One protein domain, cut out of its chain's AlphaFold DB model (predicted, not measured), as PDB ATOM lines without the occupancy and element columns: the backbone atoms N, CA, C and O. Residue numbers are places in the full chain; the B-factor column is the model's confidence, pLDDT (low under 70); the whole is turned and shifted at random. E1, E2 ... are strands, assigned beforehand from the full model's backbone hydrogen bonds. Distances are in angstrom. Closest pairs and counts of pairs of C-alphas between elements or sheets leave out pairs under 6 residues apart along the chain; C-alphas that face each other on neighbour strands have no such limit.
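AT A GLANCE: This is residues 34 to 91 of the 103 residues of the protein "Exported protein" of Staphylococcus gallinarum (UniProt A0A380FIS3). Two small sheets stand like the two walls of a flattened, loosely closed tube, the ladder E1 and E3 partly face to face with the three-stranded sheet E2, E5, E4, and the strands run along the long axis. The side between E2 and E3 is spanned by the long stretch of residues 52 to 64, which has no named element, and the two walls come nearest to each other at E1 and E4. The 58 printed residues, with no named helix, hold five strands in the order E1 E2 E3 E4 E5, and the class is all strand. One sheet has the order E2, E5, E4 and is mixed; the other, E1 and E3, is antiparallel. The whole is compact, with a radius of gyration of the C-alphas of 11.3 A, and spans 32 by 21 by 15 A, only just elongated.

HOW THE PARTS SIT: E1, residues 34 to 40, is the antiparallel neighbour of E3, residues 65 to 71, at 177 degrees between their directions. The C-alphas of Thr 39 and Ala 66, which face each other, are 4.3 A apart; N 34 and O 71 are within hydrogen-bond range at 2.8 A, and so are N 67 and O 38 at 2.8 A. E2, residues 47 to 51, is an edge strand parallel to E5, residues 83 to 88, at 11 degrees; N 49 and O 84 are 2.8 A apart and N 86 and O 49 are 2.9 A apart. E4, residues 75 to 78, is the other edge strand and forms a hairpin with E5, antiparallel at 163 degrees, with N 76 and O 87 at 2.8 A. The closest C-alphas of E1 and E4, those of Val 36 and Leu 75, are 7.8 A apart. E3 and E4 are only just apart, closest at 8.2 A. E1 and E5 are apart, and so are E2 and E3.

IN THESE COORDINATES: E1 begins at C-alpha 34, (5.748, -43.738, -3.388), and is 19.2 A long. E2 measures 13.4 A from its first to its last C-alpha. E3 is 19.7 A long and begins at C-alpha 65, (16.990, -40.228, -19.330). E4 is 9.8 A long, and E5 is 16.3 A long, ending at C-alpha 88, (12.653, -35.525, -2.010).

THE WHOLE: The C-alphas farthest apart are those of Lys 63 and Asn 91, at 33.6 A. The printed part has no cut. The link from E2 to E3 is long, with 13 residues, while those from E3 to E4 and from E4 to E5 are tight. The mean pLDDT of the printed part is 85.6, and residues 90 to 91 are under 70.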
ATOM      1  N   ASN A  34       5.870 -44.488  -2.155       80.81
ATOM      2  CA  ASN A  34       5.748 -43.738  -3.388       80.81
ATOM      3  C   ASN A  34       6.682 -44.357  -4.426       80.81
ATOM      4  O   ASN A  34       7.859 -44.606  -4.160       80.81
ATOM      5  N   SER A  35       6.152 -44.593  -5.621       85.56
ATOM      6  CA  SER A  35       6.928 -45.074  -6.757       85.56
ATOM      7  C   SER A  35       6.826 -44.087  -7.908       85.56
ATOM      8  O   SER A  35       5.753 -43.565  -8.209       85.56
ATOM      9  N   VAL A  36       7.962 -43.812  -8.544       86.69
ATOM     10  CA  VAL A  36       8.020 -42.981  -9.747       86.69
ATOM     11  C   VAL A  36       8.751 -43.753 -10.825       86.69
ATOM     12  O   VAL A  36       9.807 -44.330 -10.580       86.69
ATOM     13  N   ASN A  37       8.185 -43.752 -12.025       90.62
ATOM     14  CA  ASN A  37       8.819 -44.276 -13.223       90.62
ATOM     15  C   ASN A  37       8.527 -43.303 -14.365       90.62
ATOM     16  O   ASN A  37       7.479 -43.385 -15.003       90.62
ATOM     17  N   LYS A  38       9.422 -42.333 -14.563       88.31
ATOM     18  CA  LYS A  38       9.296 -41.307 -15.605       88.31
ATOM     19  C   LYS A  38      10.482 -41.373 -16.553       88.31
ATOM     20  O   LYS A  38      11.614 -41.587 -16.128       88.31
ATOM     21  N   THR A  39      10.205 -41.182 -17.836       90.19
ATOM     22  CA  THR A  39      11.216 -41.093 -18.893       90.19
ATOM     23  C   THR A  39      11.135 -39.706 -19.513       90.19
ATOM     24  O   THR A  39      10.039 -39.182 -19.688       90.19
ATOM     25  N   PHE A  40      12.288 -39.133 -19.833       86.19
ATOM     26  CA  PHE A  40      12.438 -37.789 -20.374       86.19
ATOM     27  C   PHE A  40      13.182 -37.836 -21.708       86.19
ATOM     28  O   PHE A  40      13.947 -38.769 -21.983       86.19
ATOM     29  N   ASP A  41      12.972 -36.812 -22.534       80.69
ATOM     30  CA  ASP A  41      13.704 -36.650 -23.786       80.69
ATOM     31  C   ASP A  41      15.169 -36.304 -23.491       80.69
ATOM     32  O   ASP A  41      15.496 -35.225 -22.996       80.69
ATOM     33  N   SER A  42      16.069 -37.229 -23.824       72.56
ATOM     34  CA  SER A  42      17.508 -37.091 -23.594       72.56
ATOM     35  C   SER A  42      18.139 -35.912 -24.333       72.56
ATOM     36  O   SER A  42      19.234 -35.504 -23.971       72.56
ATOM     37  N   LYS A  43      17.486 -35.361 -25.366       77.06
ATOM     38  CA  LYS A  43      18.003 -34.193 -26.099       77.06
ATOM     39  C   LYS A  43      17.793 -32.876 -25.355       77.06
ATOM     40  O   LYS A  43      18.364 -31.867 -25.757       77.06
ATOM     41  N   LYS A  44      16.959 -32.874 -24.311       78.00
ATOM     42  CA  LYS A  44      16.565 -31.665 -23.582       78.00
ATOM     43  C   LYS A  44      17.253 -31.510 -22.231       78.00
ATOM     44  O   LYS A  44      17.103 -30.453 -21.645       78.00
ATOM     45  N   ILE A  45      17.989 -32.514 -21.747       82.88
ATOM     46  CA  ILE A  45      18.591 -32.524 -20.405       82.88
ATOM     47  C   ILE A  45      20.112 -32.631 -20.528       82.88
ATOM     48  O   ILE A  45      20.618 -33.577 -21.128       82.88
ATOM     49  N   ASN A  46      20.829 -31.683 -19.929       87.06
ATOM     50  CA  ASN A  46      22.290 -31.610 -19.918       87.06
ATOM     51  C   ASN A  46      22.880 -31.665 -18.495       87.06
ATOM     52  O   ASN A  46      24.029 -32.070 -18.325       87.06
ATOM     53  N   SER A  47      22.103 -31.310 -17.466       88.19
ATOM     54  CA  SER A  47      22.503 -31.428 -16.059       88.19
ATOM     55  C   SER A  47      21.466 -32.183 -15.221       88.19
ATOM     56  O   SER A  47      20.285 -32.258 -15.559       88.19
ATOM     57  N   LEU A  48      21.938 -32.783 -14.123       88.94
ATOM     58  CA  LEU A  48      21.120 -33.455 -13.115       88.94
ATOM     59  C   LEU A  48      21.405 -32.814 -11.757       88.94
ATOM     60  O   LEU A  48      22.534 -32.882 -11.269       88.94
ATOM     61  N   LYS A  49      20.366 -32.269 -11.132       90.62
ATOM     62  CA  LYS A  49      20.375 -31.823  -9.743       90.62
ATOM     63  C   LYS A  49      19.558 -32.802  -8.909       90.62
ATOM     64  O   LYS A  49      18.401 -33.076  -9.218       90.62
ATOM     65  N   LEU A  50      20.169 -33.346  -7.863       89.50
ATOM     66  CA  LEU A  50      19.546 -34.336  -6.993       89.50
ATOM     67  C   LEU A  50      19.691 -33.904  -5.537       89.50
ATOM     68  O   LEU A  50      20.804 -33.800  -5.029       89.50
ATOM     69  N   ASP A  51      18.557 -33.674  -4.889       89.31
ATOM     70  CA  ASP A  51      18.454 -33.387  -3.465       89.31
ATOM     71  C   ASP A  51      17.654 -34.511  -2.801       89.31
ATOM     72  O   ASP A  51      16.459 -34.700  -3.046       89.31
ATOM     73  N   SER A  52      18.354 -35.332  -2.027       84.06
ATOM     74  CA  SER A  52      17.803 -36.533  -1.419       84.06
ATOM     75  C   SER A  52      18.476 -36.804  -0.081       84.06
ATOM     76  O   SER A  52      19.672 -36.563   0.090       84.06
ATOM     77  N   GLN A  53      17.705 -37.318   0.876       80.75
ATOM     78  CA  GLN A  53      18.169 -37.585   2.233       80.75
ATOM     79  C   GLN A  53      18.088 -39.078   2.533       80.75
ATOM     80  O   GLN A  53      17.003 -39.652   2.578       80.75
ATOM     81  N   ASN A  54      19.243 -39.679   2.834       79.50
ATOM     82  CA  ASN A  54      19.361 -41.082   3.239       79.50
ATOM     83  C   ASN A  54      18.872 -42.096   2.180       79.50
ATOM     84  O   ASN A  54      18.333 -43.150   2.520       79.50
ATOM     85  N   SER A  55      19.085 -41.787   0.897       82.75
ATOM     86  CA  SER A  55      18.701 -42.640  -0.235       82.75
ATOM     87  C   SER A  55      19.914 -43.204  -0.971       82.75
ATOM     88  O   SER A  55      20.956 -42.563  -1.100       82.75
ATOM     89  N   SER A  56      19.766 -44.420  -1.500       88.06
ATOM     90  CA  SER A  56      20.765 -45.032  -2.379       88.06
ATOM     91  C   SER A  56      20.560 -44.556  -3.815       88.06
ATOM     92  O   SER A  56      19.482 -44.723  -4.388       88.06
ATOM     93  N   ILE A  57      21.602 -43.968  -4.400       89.31
ATOM     94  CA  ILE A  57      21.552 -43.349  -5.726       89.31
ATOM     95  C   ILE A  57      22.383 -44.187  -6.696       89.31
ATOM     96  O   ILE A  57      23.563 -44.442  -6.464       89.31
ATOM     97  N   ASN A  58      21.773 -44.602  -7.809       92.31
ATOM     98  CA  ASN A  58      22.449 -45.349  -8.868       92.31
ATOM     99  C   ASN A  58      22.232 -44.668 -10.220       92.31
ATOM    100  O   ASN A  58      21.112 -44.625 -10.729       92.31
ATOM    101  N   ILE A  59      23.315 -44.159 -10.805       89.69
ATOM    102  CA  ILE A  59      23.304 -43.479 -12.099       89.69
ATOM    103  C   ILE A  59      23.954 -44.400 -13.129       89.69
ATOM    104  O   ILE A  59      25.111 -44.795 -12.992       89.69
ATOM    105  N   LYS A  60      23.205 -44.739 -14.182       90.88
ATOM    106  CA  LYS A  60      23.674 -45.592 -15.280       90.88
ATOM    107  C   LYS A  60      23.527 -44.863 -16.605       90.88
ATOM    108  O   LYS A  60      22.478 -44.287 -16.886       90.88
ATOM    109  N   ARG A  61      24.561 -44.937 -17.445       86.94
ATOM    110  CA  ARG A  61      24.487 -44.433 -18.820       86.94
ATOM    111  C   ARG A  61      23.511 -45.300 -19.620       86.94
ATOM    112  O   ARG A  61      23.646 -46.520 -19.656       86.94
ATOM    113  N   GLY A  62      22.543 -44.661 -20.268       85.19
ATOM    114  CA  GLY A  62      21.533 -45.306 -21.103       85.19
ATOM    115  C   GLY A  62      21.210 -44.468 -22.338       85.19
ATOM    116  O   GLY A  62      21.761 -43.387 -22.522       85.19
ATOM    117  N   LYS A  63      20.316 -44.976 -23.194       84.69
ATOM    118  CA  LYS A  63      19.884 -44.277 -24.419       84.69
ATOM    119  C   LYS A  63      18.921 -43.114 -24.153       84.69
ATOM    120  O   LYS A  63      18.784 -42.244 -24.998       84.69
ATOM    121  N   GLN A  64      18.245 -43.135 -23.006       85.81
ATOM    122  CA  GLN A  64      17.236 -42.159 -22.603       85.81
ATOM    123  C   GLN A  64      17.409 -41.819 -21.126       85.81
ATOM    124  O   GLN A  64      17.915 -42.647 -20.359       85.81
ATOM    125  N   PHE A  65      16.967 -40.628 -20.729       86.56
ATOM    126  CA  PHE A  65      16.990 -40.228 -19.330       86.56
ATOM    127  C   PHE A  65      15.739 -40.771 -18.634       86.56
ATOM    128  O   PHE A  65      14.620 -40.508 -19.069       86.56
ATOM    129  N   ALA A  66      15.910 -41.567 -17.580       89.56
ATOM    130  CA  ALA A  66      14.796 -42.160 -16.849       89.56
ATOM    131  C   ALA A  66      15.033 -42.085 -15.343       89.56
ATOM    132  O   ALA A  66      16.114 -42.414 -14.858       89.56
ATOM    133  N   VAL A  67      13.992 -41.695 -14.613       90.25
ATOM    134  CA  VAL A  67      13.980 -41.626 -13.154       90.25
ATOM    135  C   VAL A  67      13.097 -42.744 -12.632       90.25
ATOM    136  O   VAL A  67      11.895 -42.792 -12.908       90.25
ATOM    137  N   LYS A  68      13.721 -43.646 -11.872       91.88
ATOM    138  CA  LYS A  68      13.047 -44.708 -11.131       91.88
ATOM    139  C   LYS A  68      13.249 -44.473  -9.647       91.88
ATOM    140  O   LYS A  68      14.383 -44.367  -9.194       91.88
ATOM    141  N   TYR A  69      12.148 -44.417  -8.916       89.56
ATOM    142  CA  TYR A  69      12.141 -44.173  -7.485       89.56
ATOM    143  C   TYR A  69      11.189 -45.125  -6.783       89.56
ATOM    144  O   TYR A  69      10.114 -45.427  -7.301       89.56
ATOM    145  N   SER A  70      11.587 -45.549  -5.591       88.12
ATOM    146  CA  SER A  70      10.749 -46.263  -4.640       88.12
ATOM    147  C   SER A  70      11.165 -45.821  -3.244       88.12
ATOM    148  O   SER A  70      12.264 -46.148  -2.805       88.12
ATOM    149  N   GLY A  71      10.306 -45.085  -2.548       84.88
ATOM    150  CA  GLY A  71      10.617 -44.576  -1.216       84.88
ATOM    151  C   GLY A  71       9.396 -44.012  -0.503       84.88
ATOM    152  O   GLY A  71       8.330 -43.852  -1.091       84.88
ATOM    153  N   LYS A  72       9.525 -43.753   0.800       80.25
ATOM    154  CA  LYS A  72       8.415 -43.240   1.620       80.25
ATOM    155  C   LYS A  72       8.082 -41.781   1.296       80.25
ATOM    156  O   LYS A  72       6.919 -41.395   1.344       80.25
ATOM    157  N   LYS A  73       9.079 -40.978   0.920       82.44
ATOM    158  CA  LYS A  73       8.910 -39.551   0.615       82.44
ATOM    159  C   LYS A  73       8.358 -39.355  -0.798       82.44
ATOM    160  O   LYS A  73       8.525 -40.198  -1.674       82.44
ATOM    161  N   ARG A  74       7.649 -38.248  -1.026       83.62
ATOM    162  CA  ARG A  74       7.215 -37.861  -2.379       83.62
ATOM    163  C   ARG A  74       8.380 -37.199  -3.105       83.62
ATOM    164  O   ARG A  74       9.128 -36.450  -2.485       83.62
ATOM    165  N   LEU A  75       8.496 -37.432  -4.408       87.19
ATOM    166  CA  LEU A  75       9.447 -36.712  -5.251       87.19
ATOM    167  C   LEU A  75       8.780 -35.526  -5.933       87.19
ATOM    168  O   LEU A  75       7.712 -35.675  -6.529       87.19
ATOM    169  N   ASN A  76       9.459 -34.386  -5.907       88.50
ATOM    170  CA  ASN A  76       9.239 -33.305  -6.851       88.50
ATOM    171  C   ASN A  76      10.247 -33.452  -7.999       88.50
ATOM    172  O   ASN A  76      11.437 -33.639  -7.748       88.50
ATOM    173  N   ILE A  77       9.763 -33.436  -9.242       89.25
ATOM    174  CA  ILE A  77      10.604 -33.583 -10.434       89.25
ATOM    175  C   ILE A  77      10.256 -32.465 -11.406       89.25
ATOM    176  O   ILE A  77       9.110 -32.394 -11.848       89.25
ATOM    177  N   ASP A  78      11.255 -31.657 -11.738       89.50
ATOM    178  CA  ASP A  78      11.160 -30.515 -12.645       89.50
ATOM    179  C   ASP A  78      12.205 -30.638 -13.763       89.50
ATOM    180  O   ASP A  78      13.344 -31.034 -13.500       89.50
ATOM    181  N   ASP A  79      11.811 -30.336 -15.000       87.12
ATOM    182  CA  ASP A  79      12.651 -30.382 -16.202       87.12
ATOM    183  C   ASP A  79      12.756 -29.007 -16.889       87.12
ATOM    184  O   ASP A  79      12.469 -28.845 -18.076       87.12
ATOM    185  N   SER A  80      13.177 -27.991 -16.136       84.81
ATOM    186  CA  SER A  80      13.379 -26.627 -16.642       84.81
ATOM    187  C   SER A  80      14.838 -26.338 -17.017       84.81
ATOM    188  O   SER A  80      15.774 -26.903 -16.462       84.81
ATOM    189  N   ASN A  81      15.066 -25.396 -17.942       84.81
ATOM    190  CA  ASN A  81      16.403 -24.870 -18.284       84.81
ATOM    191  C   ASN A  81      17.461 -25.924 -18.663       84.81
ATOM    192  O   ASN A  81      18.648 -25.731 -18.416       84.81
ATOM    193  N   GLN A  82      17.045 -27.026 -19.290       87.12
ATOM    194  CA  GLN A  82      17.913 -28.165 -19.615       87.12
ATOM    195  C   GLN A  82      18.528 -28.883 -18.401       87.12
ATOM    196  O   GLN A  82      19.455 -29.682 -18.555       87.12
ATOM    197  N   GLU A  83      17.997 -28.644 -17.207       89.12
ATOM    198  CA  GLU A  83      18.366 -29.321 -15.973       89.12
ATOM    199  C   GLU A  83      17.203 -30.196 -15.514       89.12
ATOM    200  O   GLU A  83      16.052 -29.765 -15.507       89.12
ATOM    201  N   LEU A  84      17.498 -31.428 -15.102       90.25
ATOM    202  CA  LEU A  84      16.527 -32.225 -14.367       90.25
ATOM    203  C   LEU A  84      16.783 -32.071 -12.873       90.25
ATOM    204  O   LEU A  84      17.813 -32.524 -12.372       90.25
ATOM    205  N   SER A  85      15.832 -31.469 -12.167       91.81
ATOM    206  CA  SER A  85      15.863 -31.324 -10.716       91.81
ATOM    207  C   SER A  85      14.966 -32.371 -10.068       91.81
ATOM    208  O   SER A  85      13.770 -32.449 -10.352       91.81
ATOM    209  N   ILE A  86      15.546 -33.192  -9.196       90.88
ATOM    210  CA  ILE A  86      14.846 -34.213  -8.416       90.88
ATOM    211  C   ILE A  86      15.036 -33.879  -6.943       90.88
ATOM    212  O   ILE A  86      16.162 -33.894  -6.450       90.88
ATOM    213  N   GLN A  87      13.937 -33.614  -6.240       90.56
ATOM    214  CA  GLN A  87      13.954 -33.301  -4.816       90.56
ATOM    215  C   GLN A  87      13.000 -34.208  -4.040       90.56
ATOM    216  O   GLN A  87      11.814 -34.310  -4.362       90.56
ATOM    217  N   GLU A  88      13.503 -34.858  -2.994       86.25
ATOM    218  CA  GLU A  88      12.653 -35.525  -2.010       86.25
ATOM    219  C   GLU A  88      11.982 -34.492  -1.113       86.25
ATOM    220  O   GLU A  88      12.638 -33.706  -0.435       86.25
ATOM    221  N   ASN A  89      10.652 -34.509  -1.080       81.00
ATOM    222  CA  ASN A  89       9.910 -33.653  -0.177       81.00
ATOM    223  C   ASN A  89      10.166 -34.105   1.271       81.00
ATOM    224  O   ASN A  89       9.914 -35.260   1.625       81.00
ATOM    225  N   SER A  90      10.673 -33.191   2.098       66.56
ATOM    226  CA  SER A  90      11.020 -33.429   3.501       66.56
ATOM    227  C   SER A  90       9.817 -33.440   4.441       66.56
ATOM    228  O   SER A  90      10.009 -33.677   5.629       66.56
ATOM    229  N   ASN A  91       8.598 -33.212   3.936       58.44
ATOM    230  CA  ASN A  91       7.382 -33.065   4.739       58.44
ATOM    231  C   ASN A  91       6.852 -34.399   5.310       58.44
ATOM    232  O   ASN A  91       5.678 -34.737   5.165       58.44
TER     233      ASN A  91